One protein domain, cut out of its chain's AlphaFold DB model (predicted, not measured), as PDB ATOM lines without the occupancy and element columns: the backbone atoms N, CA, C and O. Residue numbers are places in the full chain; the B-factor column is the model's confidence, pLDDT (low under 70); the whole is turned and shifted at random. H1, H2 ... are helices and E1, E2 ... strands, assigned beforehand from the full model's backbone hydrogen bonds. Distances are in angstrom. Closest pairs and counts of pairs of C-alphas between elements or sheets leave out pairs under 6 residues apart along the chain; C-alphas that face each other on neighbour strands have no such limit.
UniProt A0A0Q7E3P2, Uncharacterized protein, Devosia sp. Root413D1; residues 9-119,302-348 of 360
ATOM      1  N   ARG A   9     157.088 108.296 184.661       93.88
ATOM      2  CA  ARG A   9     157.951 107.425 183.858       93.88
ATOM      3  C   ARG A   9     159.232 107.112 184.614       93.88
ATOM      4  O   ARG A   9     159.833 108.022 185.170       93.88
ATOM      5  N   TYR A  10     159.694 105.872 184.565       94.38
ATOM      6  CA  TYR A  10     160.908 105.407 185.233       94.38
ATOM      7  C   TYR A  10     161.830 104.666 184.267       94.38
ATOM      8  O   TYR A  10     161.364 103.984 183.355       94.38
ATOM      9  N   LEU A  11     163.139 104.786 184.485       94.50
ATOM     10  CA  LEU A  11     164.170 103.982 183.829       94.50
ATOM     11  C   LEU A  11     164.720 102.981 184.839       94.50
ATOM     12  O   LEU A  11     165.293 103.381 185.853       94.50
ATOM     13  N   ALA A  12     164.578 101.696 184.536       95.44
ATOM     14  CA  ALA A  12     165.128 100.615 185.341       95.44
ATOM     15  C   ALA A  12     166.320  99.965 184.634       95.44
ATOM     16  O   ALA A  12     166.345  99.894 183.400       95.44
ATOM     17  N   ALA A  13     167.287  99.478 185.411       93.75
ATOM     18  CA  ALA A  13     168.437  98.732 184.916       93.75
ATOM     19  C   ALA A  13     168.725  97.493 185.769       93.75
ATOM     20  O   ALA A  13     168.726  97.563 187.001       93.75
ATOM     21  N   PHE A  14     169.013  96.374 185.106       92.81
ATOM     22  CA  PHE A  14     169.278  95.070 185.710       92.81
ATOM     23  C   PHE A  14     170.461  94.384 185.030       92.81
ATOM     24  O   PHE A  14     170.634  94.476 183.816       92.81
ATOM     25  N   HIS A  15     171.233  93.618 185.797       91.19
ATOM     26  CA  HIS A  15     172.203  92.682 185.232       91.19
ATOM     27  C   HIS A  15     171.564  91.305 185.080       91.19
ATOM     28  O   HIS A  15     171.099  90.713 186.057       91.19
ATOM     29  N   LEU A  16     171.600  90.765 183.865       89.88
ATOM     30  CA  LEU A  16     171.192  89.397 183.573       89.88
ATOM     31  C   LEU A  16     172.419  88.496 183.539       89.88
ATOM     32  O   LEU A  16     173.335  88.734 182.752       89.88
ATOM     33  N   LYS A  17     172.425  87.427 184.333       89.12
ATOM     34  CA  LYS A  17     173.451  86.385 184.242       89.12
ATOM     35  C   LYS A  17     173.057  85.374 183.188       89.12
ATOM     36  O   LYS A  17     171.990  84.759 183.264       89.12
ATOM     37  N   THR A  18     173.926  85.194 182.204       86.44
ATOM     38  CA  THR A  18     173.640  84.325 181.065       86.44
ATOM     39  C   THR A  18     174.916  83.855 180.377       86.44
ATOM     40  O   THR A  18     175.996  84.333 180.686       86.44
ATOM     41  N   ALA A  19     174.813  82.888 179.466       84.38
ATOM     42  CA  ALA A  19     175.865  82.571 178.499       84.38
ATOM     43  C   ALA A  19     175.706  83.350 177.176       84.38
ATOM     44  O   ALA A  19     176.550  83.233 176.288       84.38
ATOM     45  N   LEU A  20     174.620  84.120 177.025       84.88
ATOM     46  CA  LEU A  20     174.392  84.987 175.875       84.88
ATOM     47  C   LEU A  20     175.338  86.191 175.892       84.88
ATOM     48  O   LEU A  20     175.665  86.744 176.939       84.88
ATOM     49  N   ARG A  21     175.721  86.628 174.693       88.62
ATOM     50  CA  ARG A  21     176.416  87.892 174.449       88.62
ATOM     51  C   ARG A  21     175.910  88.505 173.153       88.62
ATOM     52  O   ARG A  21     175.523  87.773 172.240       88.62
ATOM     53  N   LEU A  22     175.951  89.828 173.059       86.31
ATOM     54  CA  LEU A  22     175.803  90.497 171.768       86.31
ATOM     55  C   LEU A  22     177.003  90.167 170.875       86.31
ATOM     56  O   LEU A  22     178.105  89.927 171.380       86.31
ATOM     57  N   ALA A  23     176.777  90.138 169.560       84.12
ATOM     58  CA  ALA A  23     177.826  89.867 168.584       84.12
ATOM     59  C   ALA A  23     178.946  90.920 168.653       84.12
ATOM     60  O   ALA A  23     178.718  92.068 169.036       84.12
ATOM     61  N   ASP A  24     180.164  90.540 168.265       77.00
ATOM     62  CA  ASP A  24     181.300  91.463 168.268       77.00
ATOM     63  C   ASP A  24     181.003  92.660 167.336       77.00
ATOM     64  O   ASP A  24     180.539  92.488 166.209       77.00
ATOM     65  N   GLY A  25     181.213  93.887 167.828       77.94
ATOM     66  CA  GLY A  25     180.859  95.130 167.124       77.94
ATOM     67  C   GLY A  25     179.387  95.552 167.247       77.94
ATOM     68  O   GLY A  25     179.051  96.695 166.937       77.94
ATOM     69  N   GLN A  26     178.504  94.690 167.758       82.19
ATOM     70  CA  GLN A  26     177.130  95.065 168.073       82.19
ATOM     71  C   GLN A  26     177.084  95.762 169.436       82.19
ATOM     72  O   GLN A  26     177.034  95.120 170.484       82.19
ATOM     73  N   GLY A  27     177.086  97.096 169.414       80.56
ATOM     74  CA  GLY A  27     177.072  97.896 170.641       80.56
ATOM     75  C   GLY A  27     175.819  97.690 171.499       80.56
ATOM     76  O   GLY A  27     175.915  97.709 172.724       80.56
ATOM     77  N   ARG A  28     174.648  97.476 170.874       86.88
ATOM     78  CA  ARG A  28     173.365  97.300 171.576       86.88
ATOM     79  C   ARG A  28     172.309  96.555 170.759       86.88
ATOM     80  O   ARG A  28     172.361  96.529 169.527       86.88
ATOM     81  N   VAL A  29     171.318  96.018 171.463       88.00
ATOM     82  CA  VAL A  29     170.018  95.599 170.916       88.00
ATOM     83  C   VAL A  29     168.944  96.511 171.492       88.00
ATOM     84  O   VAL A  29     168.931  96.771 172.693       88.00
ATOM     85  N   GLU A  30     168.040  96.981 170.637       92.00
ATOM     86  CA  GLU A  30     166.884  97.787 171.029       92.00
ATOM     87  C   GLU A  30     165.614  97.114 170.515       92.00
ATOM     88  O   GLU A  30     165.591  96.585 169.402       92.00
ATOM     89  N   GLY A  31     164.558  97.128 171.321       88.25
ATOM     90  CA  GLY A  31     163.300  96.487 170.963       88.25
ATOM     91  C   GLY A  31     162.139  96.915 171.846       88.25
ATOM     92  O   GLY A  31     162.250  97.828 172.663       88.25
ATOM     93  N   GLN A  32     161.013  96.240 171.659       88.75
ATOM     94  CA  GLN A  32     159.782  96.451 172.411       88.75
ATOM     95  C   GLN A  32     159.375  95.137 173.077       88.75
ATOM     96  O   GLN A  32     159.378  94.090 172.425       88.75
ATOM     97  N   HIS A  33     159.011  95.191 174.355       83.50
ATOM     98  CA  HIS A  33     158.464  94.067 175.109       83.50
ATOM     99  C   HIS A  33     157.219  94.543 175.853       83.50
ATOM    100  O   HIS A  33     157.305  95.485 176.629       83.50
ATOM    101  N   ALA A  34     156.058  93.950 175.563       84.12
ATOM    102  CA  ALA A  34     154.775  94.319 176.176       84.12
ATOM    103  C   ALA A  34     154.438  95.835 176.149       84.12
ATOM    104  O   ALA A  34     153.734  96.336 177.016       84.12
ATOM    105  N   GLY A  35     154.917  96.575 175.138       81.31
ATOM    106  CA  GLY A  35     154.718  98.030 175.016       81.31
ATOM    107  C   GLY A  35     155.782  98.891 175.710       81.31
ATOM    108  O   GLY A  35     155.747 100.116 175.599       81.31
ATOM    109  N   THR A  36     156.749  98.260 176.373       84.69
ATOM    110  CA  THR A  36     157.908  98.898 176.989       84.69
ATOM    111  C   THR A  36     159.119  98.830 176.059       84.69
ATOM    112  O   THR A  36     159.465  97.782 175.512       84.69
ATOM    113  N   GLN A  37     159.800  99.965 175.898       89.62
ATOM    114  CA  GLN A  37     161.055 100.043 175.154       89.62
ATOM    115  C   GLN A  37     162.189  99.421 175.979       89.62
ATOM    116  O   GLN A  37     162.432  99.839 177.111       89.62
ATOM    117  N   VAL A  38     162.897  98.467 175.377       91.38
ATOM    118  CA  VAL A  38     163.968  97.682 176.000       91.38
ATOM    119  C   VAL A  38     165.291  97.917 175.276       91.38
ATOM    120  O   VAL A  38     165.338  98.014 174.046       91.38
ATOM    121  N   TYR A  39     166.366  97.966 176.054       92.69
ATOM    122  CA  TYR A  39     167.744  98.123 175.615       92.69
ATOM    123  C   TYR A  39     168.600  97.049 176.281       92.69
ATOM    124  O   TYR A  39     168.516  96.853 177.493       92.69
ATOM    125  N   ILE A  40     169.430  96.363 175.501       91.62
ATOM    126  CA  ILE A  40     170.363  95.352 176.007       91.62
ATOM    127  C   ILE A  40     171.766  95.679 175.508       91.62
ATOM    128  O   ILE A  40     171.957  95.923 174.313       91.62
ATOM    129  N   THR A  41     172.744  95.657 176.411       90.75
ATOM    130  CA  THR A  41     174.171  95.838 176.102       90.75
ATOM    131  C   THR A  41     175.028  94.776 176.790       90.75
ATOM    132  O   THR A  41     174.623  94.203 177.799       90.75
ATOM    133  N   ASN A  42     176.223  94.504 176.263       86.56
ATOM    134  CA  ASN A  42     177.203  93.674 176.970       86.56
ATOM    135  C   ASN A  42     177.769  94.453 178.166       86.56
ATOM    136  O   ASN A  42     178.157  95.610 178.006       86.56
ATOM    137  N   VAL A  43     177.880  93.815 179.333       82.94
ATOM    138  CA  VAL A  43     178.652  94.379 180.450       82.94
ATOM    139  C   VAL A  43     180.147  94.134 180.181       82.94
ATOM    140  O   VAL A  43     180.514  93.003 179.838       82.94
ATOM    141  N   PRO A  44     181.022  95.153 180.300       71.81
ATOM    142  CA  PRO A  44     182.470  94.975 180.197       71.81
ATOM    143  C   PRO A  44     182.971  93.915 181.184       71.81
ATOM    144  O   PRO A  44     182.541  93.870 182.332       71.81
ATOM    145  N   ARG A  45     183.871  93.034 180.735       67.44
ATOM    146  CA  ARG A  45     184.314  91.867 181.510       67.44
ATOM    147  C   ARG A  45     185.668  92.109 182.176       67.44
ATOM    148  O   ARG A  45     186.619  92.465 181.480       67.44
ATOM    149  N   LYS A  46     185.804  91.736 183.455       57.28
ATOM    150  CA  LYS A  46     187.112  91.402 184.042       57.28
ATOM    151  C   LYS A  46     187.426  89.911 183.889       57.28
ATOM    152  O   LYS A  46     186.544  89.049 183.833       57.28
ATOM    153  N   HIS A  47     188.710  89.586 183.757       42.78
ATOM    154  CA  HIS A  47     189.164  88.221 183.492       42.78
ATOM    155  C   HIS A  47     188.686  87.254 184.593       42.78
ATOM    156  O   HIS A  47     189.036  87.423 185.753       42.78
ATOM    157  N   GLY A  48     187.916  86.220 184.228       49.75
ATOM    158  CA  GLY A  48     187.392  85.218 185.170       49.75
ATOM    159  C   GLY A  48     185.937  85.416 185.616       49.75
ATOM    160  O   GLY A  48     185.366  84.493 186.187       49.75
ATOM    161  N   GLU A  49     185.298  86.542 185.289       59.88
ATOM    162  CA  GLU A  49     183.892  86.784 185.648       59.88
ATOM    163  C   GLU A  49     182.910  86.114 184.672       59.88
ATOM    164  O   GLU A  49     183.263  85.820 183.517       59.88
ATOM    165  N   ALA A  50     181.689  85.847 185.152       61.00
ATOM    166  CA  ALA A  50     180.571  85.340 184.354       61.00
ATOM    167  C   ALA A  50     180.098  86.388 183.327       61.00
ATOM    168  O   ALA A  50     180.337  87.580 183.499       61.00
ATOM    169  N   TYR A  51     179.430  85.957 182.251       63.69
ATOM    170  CA  TYR A  51     178.856  86.896 181.286       63.69
ATOM    171  C   TYR A  51     177.593  87.543 181.862       63.69
ATOM    172  O   TYR A  51     176.693  86.854 182.359       63.69
ATOM    173  N   PHE A  52     177.537  88.869 181.751       77.06
ATOM    174  CA  PHE A  52     176.372  89.660 182.110       77.06
ATOM    175  C   PHE A  52     175.906  90.498 180.921       77.06
ATOM    176  O   PHE A  52     176.715  91.089 180.199       77.06
ATOM    177  N   LEU A  53     174.591  90.553 180.742       89.88
ATOM    178  CA  LEU A  53     173.936  91.548 179.902       89.88
ATOM    179  C   LEU A  53     173.360  92.638 180.806       89.88
ATOM    180  O   LEU A  53     172.769  92.328 181.838       89.88
ATOM    181  N   ASP A  54     173.518  93.895 180.412       90.94
ATOM    182  CA  ASP A  54     172.842  95.033 181.037       90.94
ATOM    183  C   ASP A  54     171.506  95.232 180.323       90.94
ATOM    184  O   ASP A  54     171.474  95.512 179.121       90.94
ATOM    185  N   LEU A  55     170.414  95.015 181.050       94.19
ATOM    186  CA  LEU A  55     169.041  95.184 180.596       94.19
ATOM    187  C   LEU A  55     168.518  96.513 181.135       94.19
ATOM    188  O   LEU A  55     168.418  96.678 182.349       94.19
ATOM    189  N   ARG A  56     168.115  97.424 180.248       95.12
ATOM    190  CA  ARG A  56     167.436  98.673 180.618       95.12
ATOM    191  C   ARG A  56     166.100  98.800 179.932       95.12
ATOM    192  O   ARG A  56     165.968  98.427 178.766       95.12
ATOM    193  N   PHE A  57     165.130  99.388 180.611       94.75
ATOM    194  CA  PHE A  57     163.836  99.659 180.003       94.75
ATOM    195  C   PHE A  57     163.072 100.770 180.715       94.75
ATOM    196  O   PHE A  57     163.354 101.109 181.866       94.75
ATOM    197  N   LEU A  58     162.118 101.350 179.986       93.88
ATOM    198  CA  LEU A  58     161.257 102.425 180.472       93.88
ATOM    199  C   LEU A  58     159.881 101.882 180.850       93.88
ATOM    200  O   LEU A  58     159.243 101.205 180.045       93.88
ATOM    201  N   LEU A  59     159.404 102.226 182.036       94.44
ATOM    202  CA  LEU A  59     158.102 101.797 182.550       94.44
ATOM    203  C   LEU A  59     157.352 102.975 183.169       94.44
ATOM    204  O   LEU A  59     157.970 103.974 183.529       94.44
ATOM    205  N   ASP A  60     156.039 102.835 183.315       94.00
ATOM    206  CA  ASP A  60     155.196 103.825 183.979       94.00
ATOM    207  C   ASP A  60     154.693 103.280 185.322       94.00
ATOM    208  O   ASP A  60     154.262 102.129 185.412       94.00
ATOM    209  N   ALA A  61     154.746 104.097 186.373       94.00
ATOM    210  CA  ALA A  61     154.275 103.748 187.716       94.00
ATOM    211  C   ALA A  61     153.878 105.005 188.505       94.00
ATOM    212  O   ALA A  61     154.158 106.124 188.085       94.00
ATOM    213  N   THR A  62     153.196 104.858 189.642       94.12
ATOM    214  CA  THR A  62     152.736 106.009 190.449       94.12
ATOM    215  C   THR A  62     153.847 106.660 191.262       94.12
ATOM    216  O   THR A  62     153.827 107.865 191.505       94.12
ATOM    217  N   ASP A  63     154.803 105.851 191.699       91.81
ATOM    218  CA  ASP A  63     155.901 106.222 192.578       91.81
ATOM    219  C   ASP A  63     157.040 105.201 192.428       91.81
ATOM    220  O   ASP A  63     156.946 104.231 191.672       91.81
ATOM    221  N   LEU A  64     158.135 105.443 193.145       89.00
ATOM    222  CA  LEU A  64     159.369 104.678 193.008       89.00
ATOM    223  C   LEU A  64     159.267 103.256 193.602       89.00
ATOM    224  O   LEU A  64     159.927 102.347 193.107       89.00
ATOM    225  N   GLU A  65     158.406 103.033 194.603       88.56
ATOM    226  CA  GLU A  65     158.167 101.702 195.192       88.56
ATOM    227  C   GLU A  65     157.303 100.833 194.265       88.56
ATOM    228  O   GLU A  65     157.607  99.659 194.017       88.56
ATOM    229  N   ALA A  66     156.253 101.421 193.685       90.12
ATOM    230  CA  ALA A  66     155.452 100.773 192.653       90.12
ATOM    231  C   ALA A  66     156.303 100.458 191.411       90.12
ATOM    232  O   ALA A  66     156.226  99.354 190.870       90.12
ATOM    233  N   ALA A  67     157.158 101.401 191.000       93.69
ATOM    234  CA  ALA A  67     158.086 101.219 189.890       93.69
ATOM    235  C   ALA A  67     159.063 100.060 190.128       93.69
ATOM    236  O   ALA A  67     159.311  99.291 189.207       93.69
ATOM    237  N   GLU A  68     159.585  99.893 191.347       91.25
ATOM    238  CA  GLU A  68     160.494  98.793 191.706       91.25
ATOM    239  C   GLU A  68     159.833  97.419 191.548       91.25
ATOM    240  O   GLU A  68     160.443  96.494 191.002       91.25
ATOM    241  N   THR A  69     158.575  97.302 191.975       87.06
ATOM    242  CA  THR A  69     157.803  96.059 191.837       87.06
ATOM    243  C   THR A  69     157.592  95.722 190.361       87.06
ATOM    244  O   THR A  69     157.995  94.649 189.912       87.06
ATOM    245  N   VAL A  70     157.063  96.676 189.582       91.19
ATOM    246  CA  VAL A  70     156.795  96.494 188.142       91.19
ATOM    247  C   VAL A  70     158.086  96.229 187.364       91.19
ATOM    248  O   VAL A  70     158.112  95.384 186.469       91.19
ATOM    249  N   ALA A  71     159.175  96.921 187.707       94.12
ATOM    250  CA  ALA A  71     160.478  96.713 187.091       94.12
ATOM    251  C   ALA A  71     160.992  95.291 187.333       94.12
ATOM    252  O   ALA A  71     161.442  94.636 186.398       94.12
ATOM    253  N   SER A  72     160.906  94.801 188.570       88.75
ATOM    254  CA  SER A  72     161.386  93.460 188.915       88.75
ATOM    255  C   SER A  72     160.603  92.380 188.164       88.75
ATOM    256  O   SER A  72     161.206  91.497 187.559       88.75
ATOM    257  N   GLU A  73     159.274  92.499 188.119       87.31
ATOM    258  CA  GLU A  73     158.404  91.588 187.362       87.31
ATOM    259  C   GLU A  73     158.727  91.616 185.859       87.31
ATOM    260  O   GLU A  73     158.954  90.570 185.250       87.31
ATOM    261  N   THR A  74     158.858  92.812 185.274       91.69
ATOM    262  CA  THR A  74     159.183  92.985 183.845       91.69
ATOM    263  C   THR A  74     160.562  92.410 183.496       91.69
ATOM    264  O   THR A  74     160.738  91.780 182.452       91.69
ATOM    265  N   ALA A  75     161.565  92.611 184.357       93.38
ATOM    266  CA  ALA A  75     162.909  92.083 184.142       93.38
ATOM    267  C   ALA A  75     162.923  90.547 184.151       93.38
ATOM    268  O   ALA A  75     163.571  89.941 183.291       93.38
ATOM    269  N   GLU A  76     162.183  89.925 185.072       90.44
ATOM    270  CA  GLU A  76     162.026  88.469 185.129       90.44
ATOM    271  C   GLU A  76     161.273  87.930 183.906       90.44
ATOM    272  O   GLU A  76     161.709  86.955 183.296       90.44
ATOM    273  N   GLU A  77     160.195  88.584 183.464       89.56
ATOM    274  CA  GLU A  77     159.476  88.200 182.238       89.56
ATOM    275  C   GLU A  77     160.376  88.236 180.993       89.56
ATOM    276  O   GLU A  77     160.375  87.299 180.179       89.56
ATOM    277  N   ILE A  78     161.202  89.279 180.860       91.19
ATOM    278  CA  ILE A  78     162.191  89.386 179.782       91.19
ATOM    279  C   ILE A  78     163.239  88.274 179.909       91.19
ATOM    280  O   ILE A  78     163.546  87.616 178.911       91.19
ATOM    281  N   ALA A  79     163.771  88.022 181.110       90.81
ATOM    282  CA  ALA A  79     164.750  86.961 181.348       90.81
ATOM    283  C   ALA A  79     164.179  85.573 181.012       90.81
ATOM    284  O   ALA A  79     164.826  84.802 180.299       90.81
ATOM    285  N   HIS A  80     162.946  85.278 181.430       86.38
ATOM    286  CA  HIS A  80     162.232  84.049 181.087       86.38
ATOM    287  C   HIS A  80     162.028  83.910 179.579       86.38
ATOM    288  O   HIS A  80     162.299  82.847 179.018       86.38
ATOM    289  N   THR A  81     161.611  84.984 178.907       85.56
ATOM    290  CA  THR A  81     161.424  84.991 177.450       85.56
ATOM    291  C   THR A  81     162.745  84.719 176.734       85.56
ATOM    292  O   THR A  81     162.799  83.865 175.848       85.56
ATOM    293  N   LEU A  82     163.830  85.385 177.144       85.06
ATOM    294  CA  LEU A  82     165.172  85.172 176.599       85.06
ATOM    295  C   LEU A  82     165.668  83.742 176.843       85.06
ATOM    296  O   LEU A  82     166.216  83.116 175.934       85.06
ATOM    297  N   SER A  83     165.454  83.212 178.046       82.06
ATOM    298  CA  SER A  83     165.789  81.831 178.409       82.06
ATOM    299  C   SER A  83     165.041  80.831 177.523       82.06
ATOM    300  O   SER A  83     165.650  79.941 176.927       82.06
ATOM    301  N   PHE A  84     163.734  81.041 177.333       79.44
ATOM    302  CA  PHE A  84     162.886  80.201 176.492       79.44
ATOM    303  C   PHE A  84     163.337  80.189 175.025       79.44
ATOM    304  O   PHE A  84     163.512  79.115 174.451       79.44
ATOM    305  N   VAL A  85     163.565  81.359 174.414       84.44
ATOM    306  CA  VAL A  85     163.929  81.432 172.983       84.44
ATOM    307  C   VAL A  85     165.357  80.968 172.700       84.44
ATOM    308  O   VAL A  85     165.631  80.483 171.605       84.44
ATOM    309  N   SER A  86     166.272  81.121 173.660       85.44
ATOM    310  CA  SER A  86     167.684  80.749 173.486       85.44
ATOM    311  C   SER A  86     168.012  79.331 173.949       85.44
ATOM    312  O   SER A  86     169.071  78.815 173.592       85.44
ATOM    313  N   ALA A  87     167.142  78.712 174.755       82.62
ATOM    314  CA  ALA A  87     167.423  77.486 175.505       82.62
ATOM    315  C   ALA A  87     168.687  77.574 176.392       82.62
ATOM    316  O   ALA A  87     169.288  76.554 176.739       82.62
ATOM    317  N   LEU A  88     169.102  78.788 176.765       81.00
ATOM    318  CA  LEU A  88     170.216  79.050 177.673       81.00
ATOM    319  C   LEU A  88     169.690  79.585 179.000       81.00
ATOM    320  O   LEU A  88     168.668  80.255 179.052       81.00
ATOM    321  N   SER A  89     170.436  79.352 180.083       83.25
ATOM    322  CA  SER A  89     170.119  79.971 181.370       83.25
ATOM    323  C   SER A  89     170.241  81.491 181.249       83.25
ATOM    324  O   SER A  89     171.330  82.010 180.993       83.25
ATOM    325  N   VAL A  90     169.134  82.192 181.463       86.06
ATOM    326  CA  VAL A  90     169.072  83.648 181.628       86.06
ATOM    327  C   VAL A  90     168.303  83.901 182.913       86.06
ATOM    328  O   VAL A  90     167.200  83.386 183.073       86.06
ATOM    329  N   ARG A  91     168.897  84.648 183.840       89.44
ATOM    330  CA  ARG A  91     168.255  85.026 185.103       89.44
ATOM    331  C   ARG A  91     168.643  86.445 185.485       89.44
ATOM    332  O   ARG A  91     169.766  86.861 185.179       89.44
ATOM    333  N   VAL A  92     167.756  87.157 186.166       90.00
ATOM    334  CA  VAL A  92     168.098  88.437 186.785       90.00
ATOM    335  C   VAL A  92     169.072  88.153 187.930       90.00
ATOM    336  O   VAL A  92     168.766  87.398 188.845       90.00
ATOM    337  N   GLU A  93     170.293  88.684 187.854       86.06
ATOM    338  CA  GLU A  93     171.274  88.530 188.938       86.06
ATOM    339  C   GLU A  93     171.114  89.642 189.974       86.06
ATOM    340  O   GLU A  93     171.215  89.386 191.172       86.06
ATOM    341  N   ARG A  94     170.886  90.882 189.522       84.50
ATOM    342  CA  ARG A  94     170.658  92.029 190.409       84.50
ATOM    343  C   ARG A  94     169.998  93.205 189.696       84.50
ATOM    344  O   ARG A  94     170.236  93.426 188.505       84.50
ATOM    345  N   SER A  95     169.281  94.013 190.467       89.62
ATOM    346  CA  SER A  95     168.945  95.394 190.116       89.62
ATOM    347  C   SER A  95     170.201  96.265 190.185       89.62
ATOM    348  O   SER A  95     171.063  96.051 191.038       89.62
ATOM    349  N   VAL A  96     170.319  97.238 189.285       88.06
ATOM    350  CA  VAL A  96     171.420  98.216 189.265       88.06
ATOM    351  C   VAL A  96     170.904  99.563 189.751       88.06
ATOM    352  O   VAL A  96     171.414 100.115 190.727       88.06
ATOM    353  N   PHE A  97     169.855 100.072 189.103       90.06
ATOM    354  CA  PHE A  97     169.203 101.317 189.487       90.06
ATOM    355  C   PHE A  97     167.756 101.393 189.008       90.06
ATOM    356  O   PHE A  97     167.334 100.665 188.105       90.06
ATOM    357  N   LEU A  98     167.032 102.345 189.588       92.56
ATOM    358  CA  LEU A  98     165.706 102.780 189.181       92.56
ATOM    359  C   LEU A  98     165.621 104.301 189.333       92.56
ATOM    360  O   LEU A  98     165.837 104.810 190.428       92.56
ATOM    361  N   ILE A  99     165.342 105.027 188.251       91.94
ATOM    362  CA  ILE A  99     165.426 106.496 188.207       91.94
ATOM    363  C   ILE A  99     164.108 107.079 187.706       91.94
ATOM    364  O   ILE A  99     163.565 106.587 186.715       91.94
ATOM    365  N   ASP A 100     163.632 108.159 188.332       92.19
ATOM    366  CA  ASP A 100     162.542 108.979 187.796       92.19
ATOM    367  C   ASP A 100     162.967 109.594 186.450       92.19
ATOM    368  O   ASP A 100     163.891 110.410 186.356       92.19
ATOM    369  N   TRP A 101     162.290 109.172 185.388       91.69
ATOM    370  CA  TRP A 101     162.568 109.491 183.993       91.69
ATOM    371  C   TRP A 101     161.556 110.475 183.386       91.69
ATOM    372  O   TRP A 101     161.446 110.580 182.160       91.69
ATOM    373  N   GLU A 102     160.828 111.236 184.211       89.88
ATOM    374  CA  GLU A 102     159.906 112.264 183.716       89.88
ATOM    375  C   GLU A 102     160.656 113.387 182.961       89.88
ATOM    376  O   GLU A 102     161.703 113.870 183.418       89.88
ATOM    377  N   PRO A 103     160.170 113.837 181.790       87.00
ATOM    378  CA  PRO A 103     160.754 114.978 181.089       87.00
ATOM    379  C   PRO A 103     160.699 116.270 181.922       87.00
ATOM    380  O   PRO A 103     159.721 116.550 182.607       87.00
ATOM    381  N   GLY A 104     161.746 117.089 181.836       84.62
ATOM    382  CA  GLY A 104     161.817 118.418 182.456       84.62
ATOM    383  C   GLY A 104     162.388 118.453 183.879       84.62
ATOM    384  O   GLY A 104     162.674 119.540 184.389       84.62
ATOM    385  N   LEU A 105     162.626 117.298 184.509       82.81
ATOM    386  CA  LEU A 105     163.227 117.229 185.842       82.81
ATOM    387  C   LEU A 105     164.721 117.587 185.823       82.81
ATOM    388  O   LEU A 105     165.517 116.977 185.107       82.81
ATOM    389  N   LYS A 106     165.106 118.566 186.652       78.69
ATOM    390  CA  LYS A 106     166.513 118.963 186.873       78.69
ATOM    391  C   LYS A 106     167.216 118.118 187.935       78.69
ATOM    392  O   LYS A 106     168.431 117.964 187.874       78.69
ATOM    393  N   ALA A 107     166.449 117.612 188.894       83.88
ATOM    394  CA  ALA A 107     166.868 116.660 189.911       83.88
ATOM    395  C   ALA A 107     165.867 115.505 189.888       83.88
ATOM    396  O   ALA A 107     164.664 115.748 189.777       83.88
ATOM    397  N   ARG A 108     166.371 114.275 189.924       87.19
ATOM    398  CA  ARG A 108     165.583 113.051 189.770       87.19
ATOM    399  C   ARG A 108     165.817 112.156 190.965       87.19
ATOM    400  O   ARG A 108     166.971 111.931 191.329       87.19
ATOM    401  N   ASP A 109     164.733 111.657 191.537       89.19
ATOM    402  CA  ASP A 109     164.802 110.631 192.567       89.19
ATOM    403  C   ASP A 109     165.268 109.318 191.938       89.19
ATOM    404  O   ASP A 109     164.854 108.953 190.831       89.19
ATOM    405  N   GLN A 110     166.157 108.614 192.634       87.81
ATOM    406  CA  GLN A 110     166.629 107.310 192.201       87.81
ATOM    407  C   GLN A 110     166.871 106.353 193.363       87.81
ATOM    408  O   GLN A 110     167.359 106.744 194.428       87.81
ATOM    409  N   TYR A 111     166.628 105.072 193.107       87.25
ATOM    410  CA  TYR A 111     167.217 103.979 193.866       87.25
ATOM    411  C   TYR A 111     168.445 103.457 193.139       87.25
ATOM    412  O   TYR A 111     168.402 103.150 191.950       87.25
ATOM    413  N   VAL A 112     169.542 103.338 193.879       83.31
ATOM    414  CA  VAL A 112     170.741 102.626 193.443       83.31
ATOM    415  C   VAL A 112     170.915 101.418 194.340       83.31
ATOM    416  O   VAL A 112     170.803 101.520 195.566       83.31
ATOM    417  N   TYR A 113     171.184 100.281 193.717       80.06
ATOM    418  CA  TYR A 113     171.293  99.007 194.400       80.06
ATOM    419  C   TYR A 113     172.752  98.587 194.466       80.06
ATOM    420  O   TYR A 113     173.454  98.483 193.457       80.06
ATOM    421  N   GLY A 114     173.213  98.335 195.681       68.94
ATOM    422  CA  GLY A 114     174.449  97.622 195.904       68.94
ATOM    423  C   GLY A 114     174.255  96.125 195.817       68.94
ATOM    424  O   GLY A 114     173.173  95.615 196.073       68.94
ATOM    425  N   HIS A 115     175.329  95.409 195.517       66.06
ATOM    426  CA  HIS A 115     175.366  93.965 195.683       66.06
ATOM    427  C   HIS A 115     176.554  93.645 196.571       66.06
ATOM    428  O   HIS A 115     177.696  93.835 196.149       66.06
ATOM    429  N   TYR A 116     176.273  93.224 197.800       62.75
ATOM    430  CA  TYR A 116     177.299  92.838 198.750       62.75
ATOM    431  C   TYR A 116     177.045  91.391 199.192       62.75
ATOM    432  O   TYR A 116     175.982  91.107 199.759       62.75
ATOM    433  N   PRO A 117     177.969  90.453 198.916       57.72
ATOM    434  CA  PRO A 117     177.922  89.155 199.566       57.72
ATOM    435  C   PRO A 117     178.210  89.392 201.051       57.72
ATOM    436  O   PRO A 117     179.332  89.707 201.420       57.72
ATOM    437  N   ILE A 118     177.183  89.308 201.903       53.56
ATOM    438  CA  ILE A 118     177.332  89.610 203.338       53.56
ATOM    439  C   ILE A 118     178.199  88.595 204.078       53.56
ATOM    440  O   ILE A 118     178.688  88.881 205.166       53.56
ATOM    441  N   ILE A 119     178.371  87.401 203.523       56.28
ATOM    442  CA  ILE A 119     178.963  86.302 204.266       56.28
ATOM    443  C   ILE A 119     180.454  86.257 203.955       56.28
ATOM    444  O   ILE A 119     180.858  85.752 202.906       56.28
ATOM    445  N   THR A 302     172.172  87.519 200.209       54.00
ATOM    446  CA  THR A 302     172.648  88.708 199.512       54.00
ATOM    447  C   THR A 302     171.884  89.888 200.094       54.00
ATOM    448  O   THR A 302     170.692  90.047 199.830       54.00
ATOM    449  N   VAL A 303     172.549  90.742 200.872       55.78
ATOM    450  CA  VAL A 303     171.962  92.053 201.145       55.78
ATOM    451  C   VAL A 303     172.239  92.931 199.950       55.78
ATOM    452  O   VAL A 303     173.374  93.148 199.530       55.78
ATOM    453  N   THR A 304     171.143  93.420 199.395       64.81
ATOM    454  CA  THR A 304     171.148  94.406 198.330       64.81
ATOM    455  C   THR A 304     170.879  95.751 199.000       64.81
ATOM    456  O   THR A 304     169.711  96.108 199.170       64.81
ATOM    457  N   PRO A 305     171.905  96.476 199.497       67.44
ATOM    458  CA  PRO A 305     171.666  97.776 200.102       67.44
ATOM    459  C   PRO A 305     171.060  98.696 199.044       67.44
ATOM    460  O   PRO A 305     171.555  98.786 197.921       67.44
ATOM    461  N   ARG A 306     169.972  99.371 199.406       80.12
ATOM    462  CA  ARG A 306     169.265 100.311 198.538       80.12
ATOM    463  C   ARG A 306     169.538 101.723 199.030       80.12
ATOM    464  O   ARG A 306     169.181 102.063 200.157       80.12
ATOM    465  N   ALA A 307     170.153 102.546 198.188       79.56
ATOM    466  CA  ALA A 307     170.369 103.958 198.467       79.56
ATOM    467  C   ALA A 307     169.344 104.796 197.698       79.56
ATOM    468  O   ALA A 307     169.311 104.758 196.469       79.56
ATOM    469  N   HIS A 308     168.529 105.569 198.417       85.38
ATOM    470  CA  HIS A 308     167.690 106.602 197.815       85.38
ATOM    471  C   HIS A 308     168.502 107.891 197.697       85.38
ATOM    472  O   HIS A 308     168.964 108.429 198.703       85.38
ATOM    473  N   THR A 309     168.708 108.365 196.471       83.31
ATOM    474  CA  THR A 309     169.496 109.574 196.195       83.31
ATOM    475  C   THR A 309     168.791 110.451 195.165       83.31
ATOM    476  O   THR A 309     167.881 109.991 194.479       83.31
ATOM    477  N   GLN A 310     169.221 111.708 195.047       83.81
ATOM    478  CA  GLN A 310     168.816 112.601 193.963       83.81
ATOM    479  C   GLN A 310     170.002 112.897 193.057       83.81
ATOM    480  O   GLN A 310     171.075 113.262 193.543       83.81
ATOM    481  N   ILE A 311     169.802 112.774 191.746       80.81
ATOM    482  CA  ILE A 311     170.832 113.079 190.748       80.81
ATOM    483  C   ILE A 311     170.379 114.141 189.755       80.81
ATOM    484  O   ILE A 311     169.206 114.232 189.391       80.81
ATOM    485  N   GLY A 312     171.341 114.940 189.294       75.81
ATOM    486  CA  GLY A 312     171.197 115.737 188.082       75.81
ATOM    487  C   GLY A 312     171.552 114.902 186.852       75.81
ATOM    488  O   GLY A 312     172.378 113.996 186.931       75.81
ATOM    489  N   LEU A 313     170.947 115.220 185.710       70.12
ATOM    490  CA  LEU A 313     171.261 114.597 184.421       70.12
ATOM    491  C   LEU A 313     172.087 115.575 183.577       70.12
ATOM    492  O   LEU A 313     171.799 116.775 183.555       70.12
ATOM    493  N   ALA A 314     173.111 115.078 182.884       63.41
ATOM    494  CA  ALA A 314     173.794 115.865 181.864       63.41
ATOM    495  C   ALA A 314     172.892 115.992 180.619       63.41
ATOM    496  O   ALA A 314     172.158 115.066 180.283       63.41
ATOM    497  N   GLY A 315     172.938 117.128 179.917       71.81
ATOM    498  CA  GLY A 315     172.178 117.336 178.674       71.81
ATOM    499  C   GLY A 315     170.802 117.994 178.856       71.81
ATOM    500  O   GLY A 315     170.605 118.790 179.772       71.81
ATOM    501  N   ASN A 316     169.873 117.737 177.924       76.38
ATOM    502  CA  ASN A 316     168.545 118.363 177.887       76.38
ATOM    503  C   ASN A 316     167.558 117.613 178.807       76.38
ATOM    504  O   ASN A 316     167.190 116.483 178.488       76.38
ATOM    505  N   PRO A 317     167.044 118.230 179.889       76.50
ATOM    506  CA  PRO A 317     166.102 117.575 180.800       76.50
ATOM    507  C   PRO A 317     164.802 117.103 180.143       76.50
ATOM    508  O   PRO A 317     164.148 116.209 180.675       76.50
ATOM    509  N   ASN A 318     164.410 117.704 179.016       78.12
ATOM    510  CA  ASN A 318     163.192 117.352 178.279       78.12
ATOM    511  C   ASN A 318     163.381 116.145 177.347       78.12
ATOM    512  O   ASN A 318     162.399 115.531 176.945       78.12
ATOM    513  N   GLU A 319     164.629 115.799 177.024       77.81
ATOM    514  CA  GLU A 319     164.990 114.667 176.164       77.81
ATOM    515  C   GLU A 319     166.117 113.856 176.828       77.81
ATOM    516  O   GLU A 319     167.238 113.797 176.312       77.81
ATOM    517  N   PRO A 320     165.860 113.271 178.014       76.44
ATOM    518  CA  PRO A 320     166.878 112.531 178.739       76.44
ATOM    519  C   PRO A 320     167.253 111.258 177.972       76.44
ATOM    520  O   PRO A 320     166.399 110.477 177.543       76.44
ATOM    521  N   ASN A 321     168.554 111.043 177.810       79.25
ATOM    522  CA  ASN A 321     169.114 109.895 177.114       79.25
ATOM    523  C   ASN A 321     169.495 108.807 178.126       79.25
ATOM    524  O   ASN A 321     170.203 109.073 179.095       79.25
ATOM    525  N   VAL A 322     169.041 107.572 177.896       77.94
ATOM    526  CA  VAL A 322     169.201 106.431 178.824       77.94
ATOM    527  C   VAL A 322     170.663 106.034 179.077       77.94
ATOM    528  O   VAL A 322     170.944 105.240 179.976       77.94
ATOM    529  N   TYR A 323     171.593 106.581 178.292       73.19
ATOM    530  CA  TYR A 323     173.036 106.378 178.438       73.19
ATOM    531  C   TYR A 323     173.757 107.526 179.146       73.19
ATOM    532  O   TYR A 323     174.885 107.333 179.584       73.19
ATOM    533  N   ASP A 324     173.115 108.682 179.318       72.25
ATOM    534  CA  ASP A 324     173.727 109.859 179.955       72.25
ATOM    535  C   ASP A 324     173.516 109.857 181.485       72.25
ATOM    536  O   ASP A 324     173.610 110.885 182.158       72.25
ATOM    537  N   VAL A 325     173.221 108.680 182.049       71.06
ATOM    538  CA  VAL A 325     173.018 108.471 183.483       71.06
ATOM    539  C   VAL A 325     174.367 108.419 184.187       71.06
ATOM    540  O   VAL A 325     175.161 107.502 183.969       71.06
ATOM    541  N   TRP A 326     174.612 109.387 185.070       69.12
ATOM    542  CA  TRP A 326     175.775 109.366 185.948       69.12
ATOM    543  C   TRP A 326     175.445 108.606 187.232       69.12
ATOM    544  O   TRP A 326     174.590 109.026 188.011       69.12
ATOM    545  N   MET A 327     176.125 107.481 187.444       69.00
ATOM    546  CA  MET A 327     175.946 106.676 188.647       69.00
ATOM    547  C   MET A 327     176.847 107.201 189.766       69.00
ATOM    548  O   MET A 327     178.057 107.328 189.552       69.00
ATOM    549  N   PRO A 328     176.305 107.490 190.964       67.81
ATOM    550  CA  PRO A 328     177.144 107.834 192.098       67.81
ATOM    551  C   PRO A 328     178.018 106.630 192.461       67.81
ATOM    552  O   PRO A 328     177.553 105.490 192.473       67.81
ATOM    553  N   GLN A 329     179.283 106.885 192.789       66.75
ATOM    554  CA  GLN A 329     180.103 105.875 193.448       66.75
ATOM    555  C   GLN A 329     179.607 105.735 194.883       66.75
ATOM    556  O   GLN A 329     179.700 106.675 195.674       66.75
ATOM    557  N   LEU A 330     179.040 104.576 195.198       66.38
ATOM    558  CA  LEU A 330     178.617 104.251 196.549       66.38
ATOM    559  C   LEU A 330     179.710 103.437 197.233       66.38
ATOM    560  O   LEU A 330     180.417 102.658 196.599       66.38
ATOM    561  N   SER A 331     179.829 103.594 198.543       66.06
ATOM    562  CA  SER A 331     180.575 102.683 199.399       66.06
ATOM    563  C   SER A 331     179.758 102.401 200.654       66.06
ATOM    564  O   SER A 331     179.033 103.263 201.151       66.06
ATOM    565  N   VAL A 332     179.838 101.168 201.138       69.12
ATOM    566  CA  VAL A 332     179.316 100.771 202.443       69.12
ATOM    567  C   VAL A 332     180.501 100.762 203.390       69.12
ATOM    568  O   VAL A 332     181.534 100.163 203.102       69.12
ATOM    569  N   ILE A 333     180.349 101.454 204.513       73.06
ATOM    570  CA  ILE A 333     181.305 101.391 205.611       73.06
ATOM    571  C   ILE A 333     180.785 100.328 206.571       73.06
ATOM    572  O   ILE A 333     179.775 100.540 207.248       73.06
ATOM    573  N   VAL A 334     181.454  99.181 206.603       71.31
ATOM    574  CA  VAL A 334     181.181  98.128 207.580       71.31
ATOM    575  C   VAL A 334     182.005  98.442 208.822       71.31
ATOM    576  O   VAL A 334     183.207  98.664 208.731       71.31
ATOM    577  N   THR A 335     181.352  98.524 209.978       67.19
ATOM    578  CA  THR A 335     182.037  98.699 211.266       67.19
ATOM    579  C   THR A 335     181.965  97.392 212.033       67.19
ATOM    580  O   THR A 335     180.861  96.920 212.314       67.19
ATOM    581  N   ASP A 336     183.116  96.823 212.389       65.81
ATOM    582  CA  ASP A 336     183.163  95.669 213.282       65.81
ATOM    583  C   ASP A 336     182.639  96.107 214.666       65.81
ATOM    584  O   ASP A 336     183.208  97.002 215.299       65.81
ATOM    585  N   PRO A 337     181.549  95.504 215.173       54.34
ATOM    586  CA  PRO A 337     180.943  95.915 216.435       54.34
ATOM    587  C   PRO A 337     181.816  95.619 217.667       54.34
ATOM    588  O   PRO A 337     181.558  96.172 218.736       54.34
ATOM    589  N   LYS A 338     182.817  94.737 217.555       58.38
ATOM    590  CA  LYS A 338     183.724  94.340 218.642       58.38
ATOM    591  C   LYS A 338     184.996  95.178 218.663       58.38
ATOM    592  O   LYS A 338     185.433  95.567 219.745       58.38
ATOM    593  N   THR A 339     185.603  95.420 217.502       78.69
ATOM    594  CA  THR A 339     186.888  96.138 217.404       78.69
ATOM    595  C   THR A 339     186.705  97.627 217.113       78.69
ATOM    596  O   THR A 339     187.581  98.427 217.441       78.69
ATOM    597  N   GLY A 340     185.563  98.016 216.535       77.88
ATOM    598  CA  GLY A 340     185.317  99.364 216.026       77.88
ATOM    599  C   GLY A 340     186.084  99.680 214.739       77.88
ATOM    600  O   GLY A 340     186.028 100.821 214.274       77.88
ATOM    601  N   GLU A 341     186.804  98.709 214.169       74.50
ATOM    602  CA  GLU A 341     187.497  98.877 212.895       74.50
ATOM    603  C   GLU A 341     186.484  99.079 211.767       74.50
ATOM    604  O   GLU A 341     185.407  98.478 211.750       74.50
ATOM    605  N   GLN A 342     186.824  99.976 210.845       81.19
ATOM    606  CA  GLN A 342     185.980 100.327 209.713       81.19
ATOM    607  C   GLN A 342     186.617  99.834 208.425       81.19
ATOM    608  O   GLN A 342     187.746 100.208 208.102       81.19
ATOM    609  N   GLU A 343     185.854  99.070 207.659       76.56
ATOM    610  CA  GLU A 343     186.197  98.698 206.297       76.56
ATOM    611  C   GLU A 343     185.291  99.462 205.330       76.56
ATOM    612  O   GLU A 343     184.064  99.432 205.434       76.56
ATOM    613  N   THR A 344     185.898 100.198 204.395       75.75
ATOM    614  CA  THR A 344     185.156 100.870 203.322       75.75
ATOM    615  C   THR A 344     185.129  99.968 202.106       75.75
ATOM    616  O   THR A 344     186.149  99.768 201.451       75.75
ATOM    617  N   ILE A 345     183.943  99.474 201.779       65.94
ATOM    618  CA  ILE A 345     183.734  98.547 200.679       65.94
ATOM    619  C   ILE A 345     183.019  99.299 199.555       65.94
ATOM    620  O   ILE A 345     181.917  99.813 199.774       65.94
ATOM    621  N   PRO A 346     183.606  99.419 198.353       64.56
ATOM    622  CA  PRO A 346     182.927 100.046 197.229       64.56
ATOM    623  C   PRO A 346     181.692  99.227 196.838       64.56
ATOM    624  O   PRO A 346     181.742  98.015 196.646       64.56
ATOM    625  N   VAL A 347     180.563  99.910 196.695       61.16
ATOM    626  CA  VAL A 347     179.266  99.337 196.351       61.16
ATOM    627  C   VAL A 347     178.988  99.646 194.890       61.16
ATOM    628  O   VAL A 347     178.719 100.785 194.518       61.16
ATOM    629  N   GLY A 348     179.083  98.617 194.047       55.47
ATOM    630  CA  GLY A 348     178.878  98.759 192.602       55.47
ATOM    631  C   GLY A 348     180.074  99.338 191.838       55.47
ATOM    632  O   GLY A 348     179.916  99.782 190.705       55.47
TER     633      GLY A 348
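What this domain is: This is residues 9 to 119 and 302 to 348 of the 360 residues of an uncharacterized protein of Devosia sp. Root413D1 (UniProt A0A0Q7E3P2). A strongly twisted sheet of seven strands curls round one long helix, H1, which packs on one face of it, with most of its contacts to E5, E1 and E4. A two-stranded hairpin, E8 and E9, reaches out as an arm from the end of the body where E6 and E7 lie, after a long loop of residues 312 to 329. The printed part has 158 residues, with nine named strands and one named helix in the chain order E1 E2 E3 E4 H1 E5 E6 E7 E8 E9. The large sheet runs E2 E3 E4 E1 E5 E6 E7, all antiparallel, and the class is mixed, helices and strands. The whole is compact, with a radius of gyration of the C-alphas of 16.8 A, and its C-alphas span 52 by 40 by 30 A.

How they stand to each other: Begin with E1, residues 9 to 18, an inner strand of the large sheet. Go on to E2, residues 29 to 33, an edge strand, and to E3, residues 36 to 42; these two form a hairpin, with N 31 and O 38 at 3.0 A, within hydrogen-bond range. Next comes E4, residues 52 to 61, in a hairpin with E3, where N 41 and O 54 are 3.0 A apart. E2, E3 and E4 are a meander, each strand the antiparallel neighbour of the one before. E4 is also the antiparallel neighbour of E1, with N 14 and O 55 at 2.8 A; E1 to E4 form a Greek key, a meander of three strands whose last one pairs with the strand before the meander. H1, residues 64 to 86, is on the sheet, in two layers, a helix on one face of a sheet; each of its O i to N i+4 pairs is within hydrogen-bond range. Look for its closest C-alphas to E4 at Ala 67 and Ala 61, 5.1 A, and to E1 at Ala 71 and Ala 12, 6.3 A. E5, residues 90 to 100, comes closest to H1 at the C-alphas of Val 90 and Ser 83, 4.9 A. E4, H1 and E5 are a split strand-helix-strand unit, two strands that run the same way with E1 between them, and its crossover is right-handed. E5 pairs with E1 at N 13 and O 97, 2.9 A. E6, residues 108 to 113, forms a hairpin with E5, N 98 and O 111 at 2.8 A. E7, residues 306 to 311, the other edge strand, pairs with E6 at N 110 and O 309, 2.9 A. Last, E8, residues 330 to 335, and E9, residues 342 to 347, form an antiparallel hairpin with N 334 and O 343 at 2.9 A; E9 is only just apart from E6, at 8.2 A.

Where its parts are: Find C-alpha 9 at (157.951, 107.425, 183.858); from there E1 runs 28.1 A to C-alpha 18. E3 is 20.0 A long, and E4, 26.8 A, bends by 52 degrees at residue 58. Find C-alpha 64 at (159.369, 104.678, 193.008), where H1 begins its 32.0 A. E5, 26.9 A, bends by 65 degrees at residue 93. E9 ends at C-alpha 347, (179.266, 99.337, 196.351).

The domain as a whole: The two farthest C-alphas, of Gly 35 and Thr 339, are 53.2 A apart. Residues 120 to 301 are not printed, and C-alphas 119 and 302 are 8.3 A apart across the cut; beside it, residues 116 to 117 pair antiparallel with residues 302 to 303. The link from E7 to E8 is long, 18 residues. The mean pLDDT of the printed part is 80.6; 33 residues are under 70, among them residues 45 to 51, 114 to 119 and 326 to 332.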